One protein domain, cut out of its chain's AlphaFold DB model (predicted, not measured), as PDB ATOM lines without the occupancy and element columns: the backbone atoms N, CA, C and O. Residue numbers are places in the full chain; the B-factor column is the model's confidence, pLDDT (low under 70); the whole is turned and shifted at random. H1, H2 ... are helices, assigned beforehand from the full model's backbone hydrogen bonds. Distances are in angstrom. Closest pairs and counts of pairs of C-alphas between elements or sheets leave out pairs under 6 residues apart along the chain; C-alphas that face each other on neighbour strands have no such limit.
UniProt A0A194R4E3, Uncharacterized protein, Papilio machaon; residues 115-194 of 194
ATOM      1  N   ALA A 115      -7.525   4.197   4.737       79.75
ATOM      2  CA  ALA A 115      -7.165   4.707   3.408       79.75
ATOM      3  C   ALA A 115      -8.022   5.891   2.915       79.75
ATOM      4  O   ALA A 115      -7.614   6.578   1.980       79.75
ATOM      5  N   LYS A 116      -9.187   6.116   3.538       79.50
ATOM      6  CA  LYS A 116     -10.109   7.227   3.244       79.50
ATOM      7  C   LYS A 116      -9.795   8.500   4.034       79.50
ATOM      8  O   LYS A 116     -10.465   9.507   3.839       79.50
ATOM      9  N   ALA A 117      -8.816   8.456   4.936       81.12
ATOM     10  CA  ALA A 117      -8.414   9.627   5.693       81.12
ATOM     11  C   ALA A 117      -7.800  10.677   4.760       81.12
ATOM     12  O   ALA A 117      -6.910  10.379   3.957       81.12
ATOM     13  N   CYS A 118      -8.279  11.905   4.891       86.31
ATOM     14  CA  CYS A 118      -7.811  13.064   4.153       86.31
ATOM     15  C   CYS A 118      -7.522  14.214   5.127       86.31
ATOM     16  O   CYS A 118      -7.965  14.184   6.279       86.31
ATOM     17  N   VAL A 119      -6.749  15.204   4.681       86.69
ATOM     18  CA  VAL A 119      -6.351  16.355   5.497       86.69
ATOM     19  C   VAL A 119      -6.821  17.639   4.828       86.69
ATOM     20  O   VAL A 119      -6.502  17.910   3.670       86.69
ATOM     21  N   PHE A 120      -7.542  18.463   5.583       86.94
ATOM     22  CA  PHE A 120      -7.912  19.804   5.156       86.94
ATOM     23  C   PHE A 120      -6.726  20.745   5.350       86.94
ATOM     24  O   PHE A 120      -6.414  21.143   6.475       86.94
ATOM     25  N   GLU A 121      -6.076  21.114   4.245       87.56
ATOM     26  CA  GLU A 121      -4.891  21.973   4.258       87.56
ATOM     27  C   GLU A 121      -5.148  23.279   5.014       87.56
ATOM     28  O   GLU A 121      -4.410  23.587   5.947       87.56
ATOM     29  N   ARG A 122      -6.227  23.998   4.667       85.69
ATOM     30  CA  ARG A 122      -6.567  25.301   5.263       85.69
ATOM     31  C   ARG A 122      -6.759  25.223   6.775       85.69
ATOM     32  O   ARG A 122      -6.284  26.090   7.506       85.69
ATOM     33  N   VAL A 123      -7.436  24.174   7.246       85.25
ATOM     34  CA  VAL A 123      -7.682  23.953   8.677       85.25
ATOM     35  C   VAL A 123      -6.361  23.628   9.370       85.25
ATOM     36  O   VAL A 123      -5.981  24.311  10.317       85.25
ATOM     37  N   CYS A 124      -5.606  22.656   8.854       87.12
ATOM     38  CA  CYS A 124      -4.309  22.273   9.412       87.12
ATOM     39  C   CYS A 124      -3.348  23.470   9.485       87.12
ATOM     40  O   CYS A 124      -2.769  23.733  10.538       87.12
ATOM     41  N   SER A 125      -3.215  24.249   8.405       85.25
ATOM     42  CA  SER A 125      -2.309  25.399   8.351       85.25
ATOM     43  C   SER A 125      -2.712  26.517   9.309       85.25
ATOM     44  O   SER A 125      -1.839  27.137   9.912       85.25
ATOM     45  N   HIS A 126      -4.016  26.766   9.472       86.38
ATOM     46  CA  HIS A 126      -4.531  27.783  10.388       86.38
ATOM     47  C   HIS A 126      -4.177  27.452  11.844       86.38
ATOM     48  O   HIS A 126      -3.607  28.280  12.555       86.38
ATOM     49  N   TYR A 127      -4.437  26.216  12.276       81.44
ATOM     50  CA  TYR A 127      -4.106  25.790  13.637       81.44
ATOM     51  C   TYR A 127      -2.590  25.636  13.848       81.44
ATOM     52  O   TYR A 127      -2.095  26.013  14.908       81.44
ATOM     53  N   ALA A 128      -1.828  25.228  12.827       83.44
ATOM     54  CA  ALA A 128      -0.362  25.205  12.881       83.44
ATOM     55  C   ALA A 128       0.264  26.600  13.026       83.44
ATOM     56  O   ALA A 128       1.242  26.770  13.754       83.44
ATOM     57  N   ALA A 129      -0.282  27.609  12.341       82.00
ATOM     58  CA  ALA A 129       0.162  28.991  12.491       82.00
ATOM     59  C   ALA A 129      -0.145  29.522  13.900       82.00
ATOM     60  O   ALA A 129       0.723  30.120  14.536       82.00
ATOM     61  N   ASN A 130      -1.339  29.234  14.423       74.44
ATOM     62  CA  ASN A 130      -1.742  29.656  15.765       74.44
ATOM     63  C   ASN A 130      -0.896  28.998  16.864       74.44
ATOM     64  O   ASN A 130      -0.477  29.686  17.795       74.44
ATOM     65  N   ALA A 131      -0.555  27.714  16.714       70.50
ATOM     66  CA  ALA A 131       0.330  26.996  17.631       70.50
ATOM     67  C   ALA A 131       1.743  27.617  17.711       70.50
ATOM     68  O   ALA A 131       2.366  27.605  18.772       70.50
ATOM     69  N   ARG A 132       2.240  28.224  16.619       67.75
ATOM     70  CA  ARG A 132       3.521  28.961  16.611       67.75
ATOM     71  C   ARG A 132       3.435  30.315  17.302       67.75
ATOM     72  O   ARG A 132       4.362  30.701  18.009       67.75
ATOM     73  N   VAL A 133       2.353  31.054  17.062       68.88
ATOM     74  CA  VAL A 133       2.180  32.418  17.588       68.88
ATOM     75  C   VAL A 133       1.858  32.392  19.083       68.88
ATOM     76  O   VAL A 133       2.323  33.252  19.831       68.88
ATOM     77  N   GLN A 134       1.091  31.402  19.541       64.81
ATOM     78  CA  GLN A 134       0.656  31.272  20.933       64.81
ATOM     79  C   GLN A 134       0.932  29.858  21.476       64.81
ATOM     80  O   GLN A 134       0.001  29.129  21.808       64.81
ATOM     81  N   PRO A 135       2.206  29.477  21.684       58.12
ATOM     82  CA  PRO A 135       2.577  28.127  22.128       58.12
ATOM     83  C   PRO A 135       2.095  27.781  23.549       58.12
ATOM     84  O   PRO A 135       2.150  26.628  23.970       58.12
ATOM     85  N   ARG A 136       1.657  28.781  24.328       52.19
ATOM     86  CA  ARG A 136       1.101  28.605  25.680       52.19
ATOM     87  C   ARG A 136      -0.425  28.624  25.726       52.19
ATOM     88  O   ARG A 136      -0.983  28.324  26.780       52.19
ATOM     89  N   GLN A 137      -1.088  28.995  24.634       58.44
ATOM     90  CA  GLN A 137      -2.541  29.024  24.588       58.44
ATOM     91  C   GLN A 137      -3.024  27.647  24.150       58.44
ATOM     92  O   GLN A 137      -2.699  27.177  23.065       58.44
ATOM     93  N   GLN A 138      -3.753  26.974  25.037       59.09
ATOM     94  CA  GLN A 138      -4.392  25.705  24.708       59.09
ATOM     95  C   GLN A 138      -5.387  25.930  23.564       59.09
ATOM     96  O   GLN A 138      -6.011  26.994  23.504       59.09
ATOM     97  N   LEU A 139      -5.533  24.935  22.682       67.25
ATOM     98  CA  LEU A 139      -6.531  24.938  21.611       67.25
ATOM     99  C   LEU A 139      -7.859  25.511  22.107       67.25
ATOM    100  O   LEU A 139      -8.386  25.069  23.132       67.25
ATOM    101  N   ASN A 140      -8.402  26.491  21.381       69.62
ATOM    102  CA  ASN A 140      -9.691  27.068  21.730       69.62
ATOM    103  C   ASN A 140     -10.810  26.096  21.352       69.62
ATOM    104  O   ASN A 140     -11.446  26.204  20.302       69.62
ATOM    105  N   TRP A 141     -11.043  25.132  22.238       67.75
ATOM    106  CA  TRP A 141     -12.067  24.109  22.091       67.75
ATOM    107  C   TRP A 141     -13.455  24.702  21.850       67.75
ATOM    108  O   TRP A 141     -14.246  24.102  21.130       67.75
ATOM    109  N   ALA A 142     -13.752  25.891  22.386       68.12
ATOM    110  CA  ALA A 142     -15.045  26.533  22.178       68.12
ATOM    111  C   ALA A 142     -15.290  26.869  20.699       68.12
ATOM    112  O   ALA A 142     -16.397  26.662  20.205       68.12
ATOM    113  N   ASP A 143     -14.268  27.331  19.980       72.25
ATOM    114  CA  ASP A 143     -14.388  27.681  18.563       72.25
ATOM    115  C   ASP A 143     -14.313  26.439  17.667       72.25
ATOM    116  O   ASP A 143     -15.117  26.302  16.741       72.25
ATOM    117  N   VAL A 144     -13.451  25.474  18.016       76.12
ATOM    118  CA  VAL A 144     -13.392  24.158  17.353       76.12
ATOM    119  C   VAL A 144     -14.752  23.465  17.426       76.12
ATOM    120  O   VAL A 144     -15.256  22.984  16.414       76.12
ATOM    121  N   PHE A 145     -15.391  23.443  18.601       74.00
ATOM    122  CA  PHE A 145     -16.686  22.788  18.778       74.00
ATOM    123  C   PHE A 145     -17.842  23.533  18.110       74.00
ATOM    124  O   PHE A 145     -18.801  22.883  17.693       74.00
ATOM    125  N   LYS A 146     -17.777  24.864  17.978       75.56
ATOM    126  CA  LYS A 146     -18.772  25.624  17.205       75.56
ATOM    127  C   LYS A 146     -18.748  25.216  15.733       75.56
ATOM    128  O   LYS A 146     -19.785  24.811  15.215       75.56
ATOM    129  N   GLN A 147     -17.569  25.226  15.110       69.81
ATOM    130  CA  GLN A 147     -17.389  24.806  13.713       69.81
ATOM    131  C   GLN A 147     -17.699  23.312  13.525       69.81
ATOM    132  O   GLN A 147     -18.353  22.914  12.565       69.81
ATOM    133  N   TYR A 148     -17.327  22.478  14.498       67.44
ATOM    134  CA  TYR A 148     -17.635  21.049  14.497       67.44
ATOM    135  C   TYR A 148     -19.143  20.761  14.511       67.44
ATOM    136  O   TYR A 148     -19.611  19.891  13.778       67.44
ATOM    137  N   ARG A 149     -19.933  21.486  15.317       68.06
ATOM    138  CA  ARG A 149     -21.398  21.314  15.360       68.06
ATOM    139  C   ARG A 149     -22.081  21.724  14.059       68.06
ATOM    140  O   ARG A 149     -23.107  21.141  13.733       68.06
ATOM    141  N   GLN A 150     -21.521  22.703  13.353       68.31
ATOM    142  CA  GLN A 150     -22.029  23.178  12.065       68.31
ATOM    143  C   GLN A 150     -21.711  22.210  10.916       68.31
ATOM    144  O   GLN A 150     -22.373  22.239   9.888       68.31
ATOM    145  N   SER A 151     -20.732  21.319  11.094       58.97
ATOM    146  CA  SER A 151     -20.278  20.405  10.043       58.97
ATOM    147  C   SER A 151     -21.098  19.115   9.903       58.97
ATOM    148  O   SER A 151     -21.726  18.664  10.861       58.97
ATOM    149  N   GLN A 152     -21.081  18.485   8.719       62.34
ATOM    150  CA  GLN A 152     -21.692  17.163   8.479       62.34
ATOM    151  C   GLN A 152     -20.918  16.021   9.161       62.34
ATOM    152  O   GLN A 152     -19.696  16.072   9.289       62.34
ATOM    153  N   ASP A 153     -21.611  14.943   9.545       58.38
ATOM    154  CA  ASP A 153     -21.048  13.854  10.367       58.38
ATOM    155  C   ASP A 153     -19.812  13.156   9.775       58.38
ATOM    156  O   ASP A 153     -18.915  12.780  10.522       58.38
ATOM    157  N   GLN A 154     -19.704  13.027   8.449       60.84
ATOM    158  CA  GLN A 154     -18.509  12.447   7.815       60.84
ATOM    159  C   GLN A 154     -17.325  13.427   7.757       60.84
ATOM    160  O   GLN A 154     -16.170  13.004   7.782       60.84
ATOM    161  N   ALA A 155     -17.591  14.736   7.719       67.94
ATOM    162  CA  ALA A 155     -16.563  15.776   7.712       67.94
ATOM    163  C   ALA A 155     -16.014  16.059   9.122       67.94
ATOM    164  O   ALA A 155     -14.870  16.488   9.259       67.94
ATOM    165  N   LYS A 156     -16.798  15.769  10.168       72.69
ATOM    166  CA  LYS A 156     -16.464  15.977  11.587       72.69
ATOM    167  C   LYS A 156     -15.163  15.303  12.018       72.69
ATOM    168  O   LYS A 156     -14.295  15.948  12.607       72.69
ATOM    169  N   GLU A 157     -15.014  14.015  11.721       72.44
ATOM    170  CA  GLU A 157     -13.835  13.239  12.131       72.44
ATOM    171  C   GLU A 157     -12.562  13.724  11.418       72.44
ATOM    172  O   GLU A 157     -11.501  13.852  12.033       72.44
ATOM    173  N   LEU A 158     -12.685  14.068  10.134       80.06
ATOM    174  CA  LEU A 158     -11.593  14.547   9.279       80.06
ATOM    175  C   LEU A 158     -11.200  15.999   9.601       80.06
ATOM    176  O   LEU A 158     -10.022  16.365   9.553       80.06
ATOM    177  N   PHE A 159     -12.178  16.820   9.984       83.12
ATOM    178  CA  PHE A 159     -11.962  18.171  10.487       83.12
ATOM    179  C   PHE A 159     -11.161  18.139  11.785       83.12
ATOM    180  O   PHE A 159     -10.109  18.771  11.857       83.12
ATOM    181  N   LEU A 160     -11.598  17.351  12.776       81.88
ATOM    182  CA  LEU A 160     -10.864  17.206  14.034       81.88
ATOM    183  C   LEU A 160      -9.445  16.708  13.784       81.88
ATOM    184  O   LEU A 160      -8.500  17.314  14.284       81.88
ATOM    185  N   LEU A 161      -9.282  15.668  12.961       83.31
ATOM    186  CA  LEU A 161      -7.964  15.176  12.561       83.31
ATOM    187  C   LEU A 161      -7.076  16.310  12.024       83.31
ATOM    188  O   LEU A 161      -5.921  16.423  12.425       83.31
ATOM    189  N   SER A 162      -7.619  17.174  11.166       84.75
ATOM    190  CA  SER A 162      -6.888  18.298  10.569       84.75
ATOM    191  C   SER A 162      -6.531  19.389  11.589       84.75
ATOM    192  O   SER A 162      -5.406  19.886  11.568       84.75
ATOM    193  N   VAL A 163      -7.443  19.731  12.508       84.62
ATOM    194  CA  VAL A 163      -7.190  20.670  13.623       84.62
ATOM    195  C   VAL A 163      -6.048  20.164  14.500       84.62
ATOM    196  O   VAL A 163      -5.102  20.894  14.790       84.62
ATOM    197  N   PHE A 164      -6.115  18.892  14.881       78.38
ATOM    198  CA  PHE A 164      -5.119  18.253  15.729       78.38
ATOM    199  C   PHE A 164      -3.759  18.122  15.054       78.38
ATOM    200  O   PHE A 164      -2.737  18.378  15.688       78.38
ATOM    201  N   LEU A 165      -3.735  17.741  13.776       79.56
ATOM    202  CA  LEU A 165      -2.505  17.734  12.993       79.56
ATOM    203  C   LEU A 165      -1.870  19.122  13.005       79.56
ATOM    204  O   LEU A 165      -0.683  19.218  13.285       79.56
ATOM    205  N   GLY A 166      -2.652  20.182  12.791       78.62
ATOM    206  CA  GLY A 166      -2.158  21.556  12.865       78.62
ATOM    207  C   GLY A 166      -1.521  21.890  14.217       78.62
ATOM    208  O   GLY A 166      -0.380  22.345  14.257       78.62
ATOM    209  N   ASP A 167      -2.222  21.608  15.314       76.12
ATOM    210  CA  ASP A 167      -1.768  21.924  16.674       76.12
ATOM    211  C   ASP A 167      -0.499  21.165  17.093       76.12
ATOM    212  O   ASP A 167       0.437  21.746  17.636       76.12
ATOM    213  N   ILE A 168      -0.440  19.861  16.804       70.69
ATOM    214  CA  ILE A 168       0.655  18.987  17.251       70.69
ATOM    215  C   ILE A 168       1.886  19.113  16.360       70.69
ATOM    216  O   ILE A 168       3.010  19.064  16.854       70.69
ATOM    217  N   VAL A 169       1.686  19.242  15.047       73.81
ATOM    218  CA  VAL A 169       2.784  19.401  14.090       73.81
ATOM    219  C   VAL A 169       3.358  20.811  14.164       73.81
ATOM    220  O   VAL A 169       4.550  20.992  13.920       73.81
ATOM    221  N   GLY A 170       2.520  21.822  14.424       67.94
ATOM    222  CA  GLY A 170       2.955  23.209  14.568       67.94
ATOM    223  C   GLY A 170       3.727  23.744  13.358       67.94
ATOM    224  O   GLY A 170       4.528  24.668  13.497       67.94
ATOM    225  N   SER A 171       3.553  23.163  12.161       77.06
ATOM    226  CA  SER A 171       4.241  23.598  10.942       77.06
ATOM    227  C   SER A 171       3.297  23.678   9.730       77.06
ATOM    228  O   SER A 171       2.770  22.665   9.264       77.06
ATOM    229  N   PRO A 172       3.085  24.885   9.165       83.12
ATOM    230  CA  PRO A 172       2.190  25.059   8.020       83.12
ATOM    231  C   PRO A 172       2.752  24.413   6.743       83.12
ATOM    232  O   PRO A 172       1.993  23.959   5.893       83.12
ATOM    233  N   HIS A 173       4.081  24.308   6.627       82.94
ATOM    234  CA  HIS A 173       4.730  23.655   5.490       82.94
ATOM    235  C   HIS A 173       4.406  22.153   5.420       82.94
ATOM    236  O   HIS A 173       4.129  21.639   4.336       82.94
ATOM    237  N   LEU A 174       4.377  21.453   6.564       82.06
ATOM    238  CA  LEU A 174       3.998  20.040   6.599       82.06
ATOM    239  C   LEU A 174       2.509  19.855   6.293       82.06
ATOM    240  O   LEU A 174       2.157  18.959   5.531       82.06
ATOM    241  N   CYS A 175       1.644  20.737   6.809       85.75
ATOM    242  CA  CYS A 175       0.219  20.742   6.471       85.75
ATOM    243  C   CYS A 175      -0.021  20.877   4.958       85.75
ATOM    244  O   CYS A 175      -0.835  20.143   4.408       85.75
ATOM    245  N   HIS A 176       0.727  21.744   4.269       88.06
ATOM    246  CA  HIS A 176       0.646  21.887   2.811       88.06
ATOM    247  C   HIS A 176       1.153  20.636   2.067       88.06
ATOM    248  O   HIS A 176       0.551  20.197   1.087       88.06
ATOM    249  N   GLN A 177       2.224  19.992   2.544       87.38
ATOM    250  CA  GLN A 177       2.685  18.722   1.964       87.38
ATOM    251  C   GLN A 177       1.679  17.577   2.166       87.38
ATOM    252  O   GLN A 177       1.495  16.759   1.263       87.38
ATOM    253  N   LEU A 178       1.017  17.523   3.325       86.31
ATOM    254  CA  LEU A 178      -0.028  16.544   3.628       86.31
ATOM    255  C   LEU A 178      -1.301  16.805   2.818       86.31
ATOM    256  O   LEU A 178      -1.838  15.865   2.240       86.31
ATOM    257  N   GLY A 179      -1.726  18.065   2.700       85.00
ATOM    258  CA  GLY A 179      -2.871  18.472   1.882       85.00
ATOM    259  C   GLY A 179      -2.697  18.109   0.407       85.00
ATOM    260  O   GLY A 179      -3.616  17.582  -0.210       85.00
ATOM    261  N   LYS A 180      -1.485  18.259  -0.145       87.69
ATOM    262  CA  LYS A 180      -1.175  17.816  -1.517       87.69
ATOM    263  C   LYS A 180      -1.225  16.304  -1.712       87.69
ATOM    264  O   LYS A 180      -1.568  15.838  -2.793       87.69
ATOM    265  N   ARG A 181      -0.835  15.531  -0.697       83.75
ATOM    266  CA  ARG A 181      -0.813  14.059  -0.760       83.75
ATOM    267  C   ARG A 181      -2.183  13.447  -0.496       83.75
ATOM    268  O   ARG A 181      -2.494  12.386  -1.032       83.75
ATOM    269  N   ARG A 182      -2.976  14.095   0.354       82.94
ATOM    270  CA  ARG A 182      -4.272  13.626   0.844       82.94
ATOM    271  C   ARG A 182      -5.281  14.775   0.879       82.94
ATOM    272  O   ARG A 182      -5.719  15.148   1.970       82.94
ATOM    273  N   PRO A 183      -5.658  15.327  -0.284       84.56
ATOM    274  CA  PRO A 183      -6.665  16.372  -0.326       84.56
ATOM    275  C   PRO A 183      -8.006  15.788   0.117       84.56
ATOM    276  O   PRO A 183      -8.396  14.701  -0.311       84.56
ATOM    277  N   CYS A 184      -8.697  16.497   1.000       82.81
ATOM    278  CA  CYS A 184     -10.115  16.254   1.212       82.81
ATOM    279  C   CYS A 184     -10.928  16.947   0.120       82.81
ATOM    280  O   CYS A 184     -10.543  18.018  -0.351       82.81
ATOM    281  N   ASP A 185     -12.085  16.381  -0.222       79.31
ATOM    282  CA  ASP A 185     -13.050  17.076  -1.066       79.31
ATOM    283  C   ASP A 185     -13.547  18.338  -0.343       79.31
ATOM    284  O   ASP A 185     -14.172  18.264   0.715       79.31
ATOM    285  N   GLU A 186     -13.276  19.515  -0.914       67.12
ATOM    286  CA  GLU A 186     -13.720  20.812  -0.371       67.12
ATOM    287  C   GLU A 186     -15.254  20.912  -0.291       67.12
ATOM    288  O   GLU A 186     -15.775  21.722   0.467       67.12
ATOM    289  N   THR A 187     -15.998  20.051  -0.994       64.50
ATOM    290  CA  THR A 187     -17.463  19.940  -0.872       64.50
ATOM    291  C   THR A 187     -17.903  19.489   0.525       64.50
ATOM    292  O   THR A 187     -18.965  19.898   0.992       64.50
ATOM    293  N   LEU A 188     -17.067  18.720   1.236       65.19
ATOM    294  CA  LEU A 188     -17.293  18.340   2.634       65.19
ATOM    295  C   LEU A 188     -17.125  19.536   3.584       65.19
ATOM    296  O   LEU A 188     -17.847  19.617   4.574       65.19
ATOM    297  N   LEU A 189     -16.231  20.483   3.267       61.41
ATOM    298  CA  LEU A 189     -16.062  21.750   3.997       61.41
ATOM    299  C   LEU A 189     -17.130  22.788   3.628       61.41
ATOM    300  O   LEU A 189     -17.617  23.490   4.504       61.41
ATOM    301  N   ALA A 190     -17.530  22.868   2.358       58.25
ATOM    302  CA  ALA A 190     -18.546  23.812   1.887       58.25
ATOM    303  C   ALA A 190     -19.914  23.575   2.551       58.25
ATOM    304  O   ALA A 190     -20.673  24.514   2.772       58.25
ATOM    305  N   SER A 191     -20.194  22.329   2.952       52.66
ATOM    306  CA  SER A 191     -21.371  21.981   3.758       52.66
ATOM    307  C   SER A 191     -21.356  22.535   5.193       52.66
ATOM    308  O   SER A 191     -22.373  22.468   5.873       52.66
ATOM    309  N   ILE A 192     -20.214  23.057   5.655       52.34
ATOM    310  CA  ILE A 192     -20.004  23.666   6.980       52.34
ATOM    311  C   ILE A 192     -20.177  25.194   6.910       52.34
ATOM    312  O   ILE A 192     -20.477  25.831   7.915       52.34
ATOM    313  N   GLU A 193     -19.973  25.781   5.726       52.41
ATOM    314  CA  GLU A 193     -20.022  27.230   5.470       52.41
ATOM    315  C   GLU A 193     -21.361  27.692   4.850       52.41
ATOM    316  O   GLU A 193     -21.530  28.881   4.586       52.41
ATOM    317  N   SER A 194     -22.301  26.759   4.624       44.16
ATOM    318  CA  SER A 194     -23.638  27.004   4.046       44.16
ATOM    319  C   SER A 194     -24.738  27.091   5.101       44.16
ATOM    320  O   SER A 194     -24.749  26.229   6.009       44.16
TER     321      SER A 194
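This is residues 115 to 194 of the 194 residues of an uncharacterized protein of Papilio machaon (UniProt A0A194R4E3). The longest helix, H3, runs through the middle; H1 packs on it and H4 packs on H1, the three forming a bundle, helices packed together, loosely formed between H3 and H4. H2 folds back beside residues 156 to 160 of H3, and short H5 sits by residues 154 to 155. The printed part has 80 residues with five named helices in the order H1 to H5, no named strand, and is all helix. It is compact, with a radius of gyration of the C-alphas of 12.0 A, and rounded, spanning 32 by 29 by 20 A.

H1, residues 121 to 133, begins at C-alpha (-4.891, 21.973, 4.258) and is 18.4 A long. H2 is residues 141 to 150, 14.2 A. H3, residues 153 to 169, is 24.8 A long. H4 is residues 172 to 181, 14.4 A. H5, residues 186 to 190, ends at C-alpha (-18.546, 23.812, 1.887).

H3 is the hub. H1 touches it, with closest C-alphas Ala 128 and Gly 166 4.1 A apart, the same way at 35.2 degrees, only just a steep tilt. H4 touches H1, with closest C-alphas Ser 125 and Pro 172 4.5 A apart, opposite ways at a shallow tilt of 16 degrees. H3 and H4 touch only at the corner, and only just, with 3 pairs of C-alphas within 8 A; the closest, Gly 166 and Cys 175, are 6.9 A apart. H2 and H3, a hairpin, only just touch, with 3 such pairs; the closest, Tyr 148 and Lys 156, are 6.0 A apart. H5 and H3 only just touch, also with 3; the closest, Ala 155 and Leu 188, are 5.7 A apart. H2 is apart from H4. Every O i to N i+4 pair is within hydrogen-bond range in H1, H2, H4 and H5; in H3, 11 of 13 are.

The C-alphas farthest apart, Ala 115 and Arg 136, are 33.7 A apart. The printed part has no cut and no long link. Its mean pLDDT is 74.2, under 70 at residues 132 to 142, 147 to 155, 170 and 186 to 194.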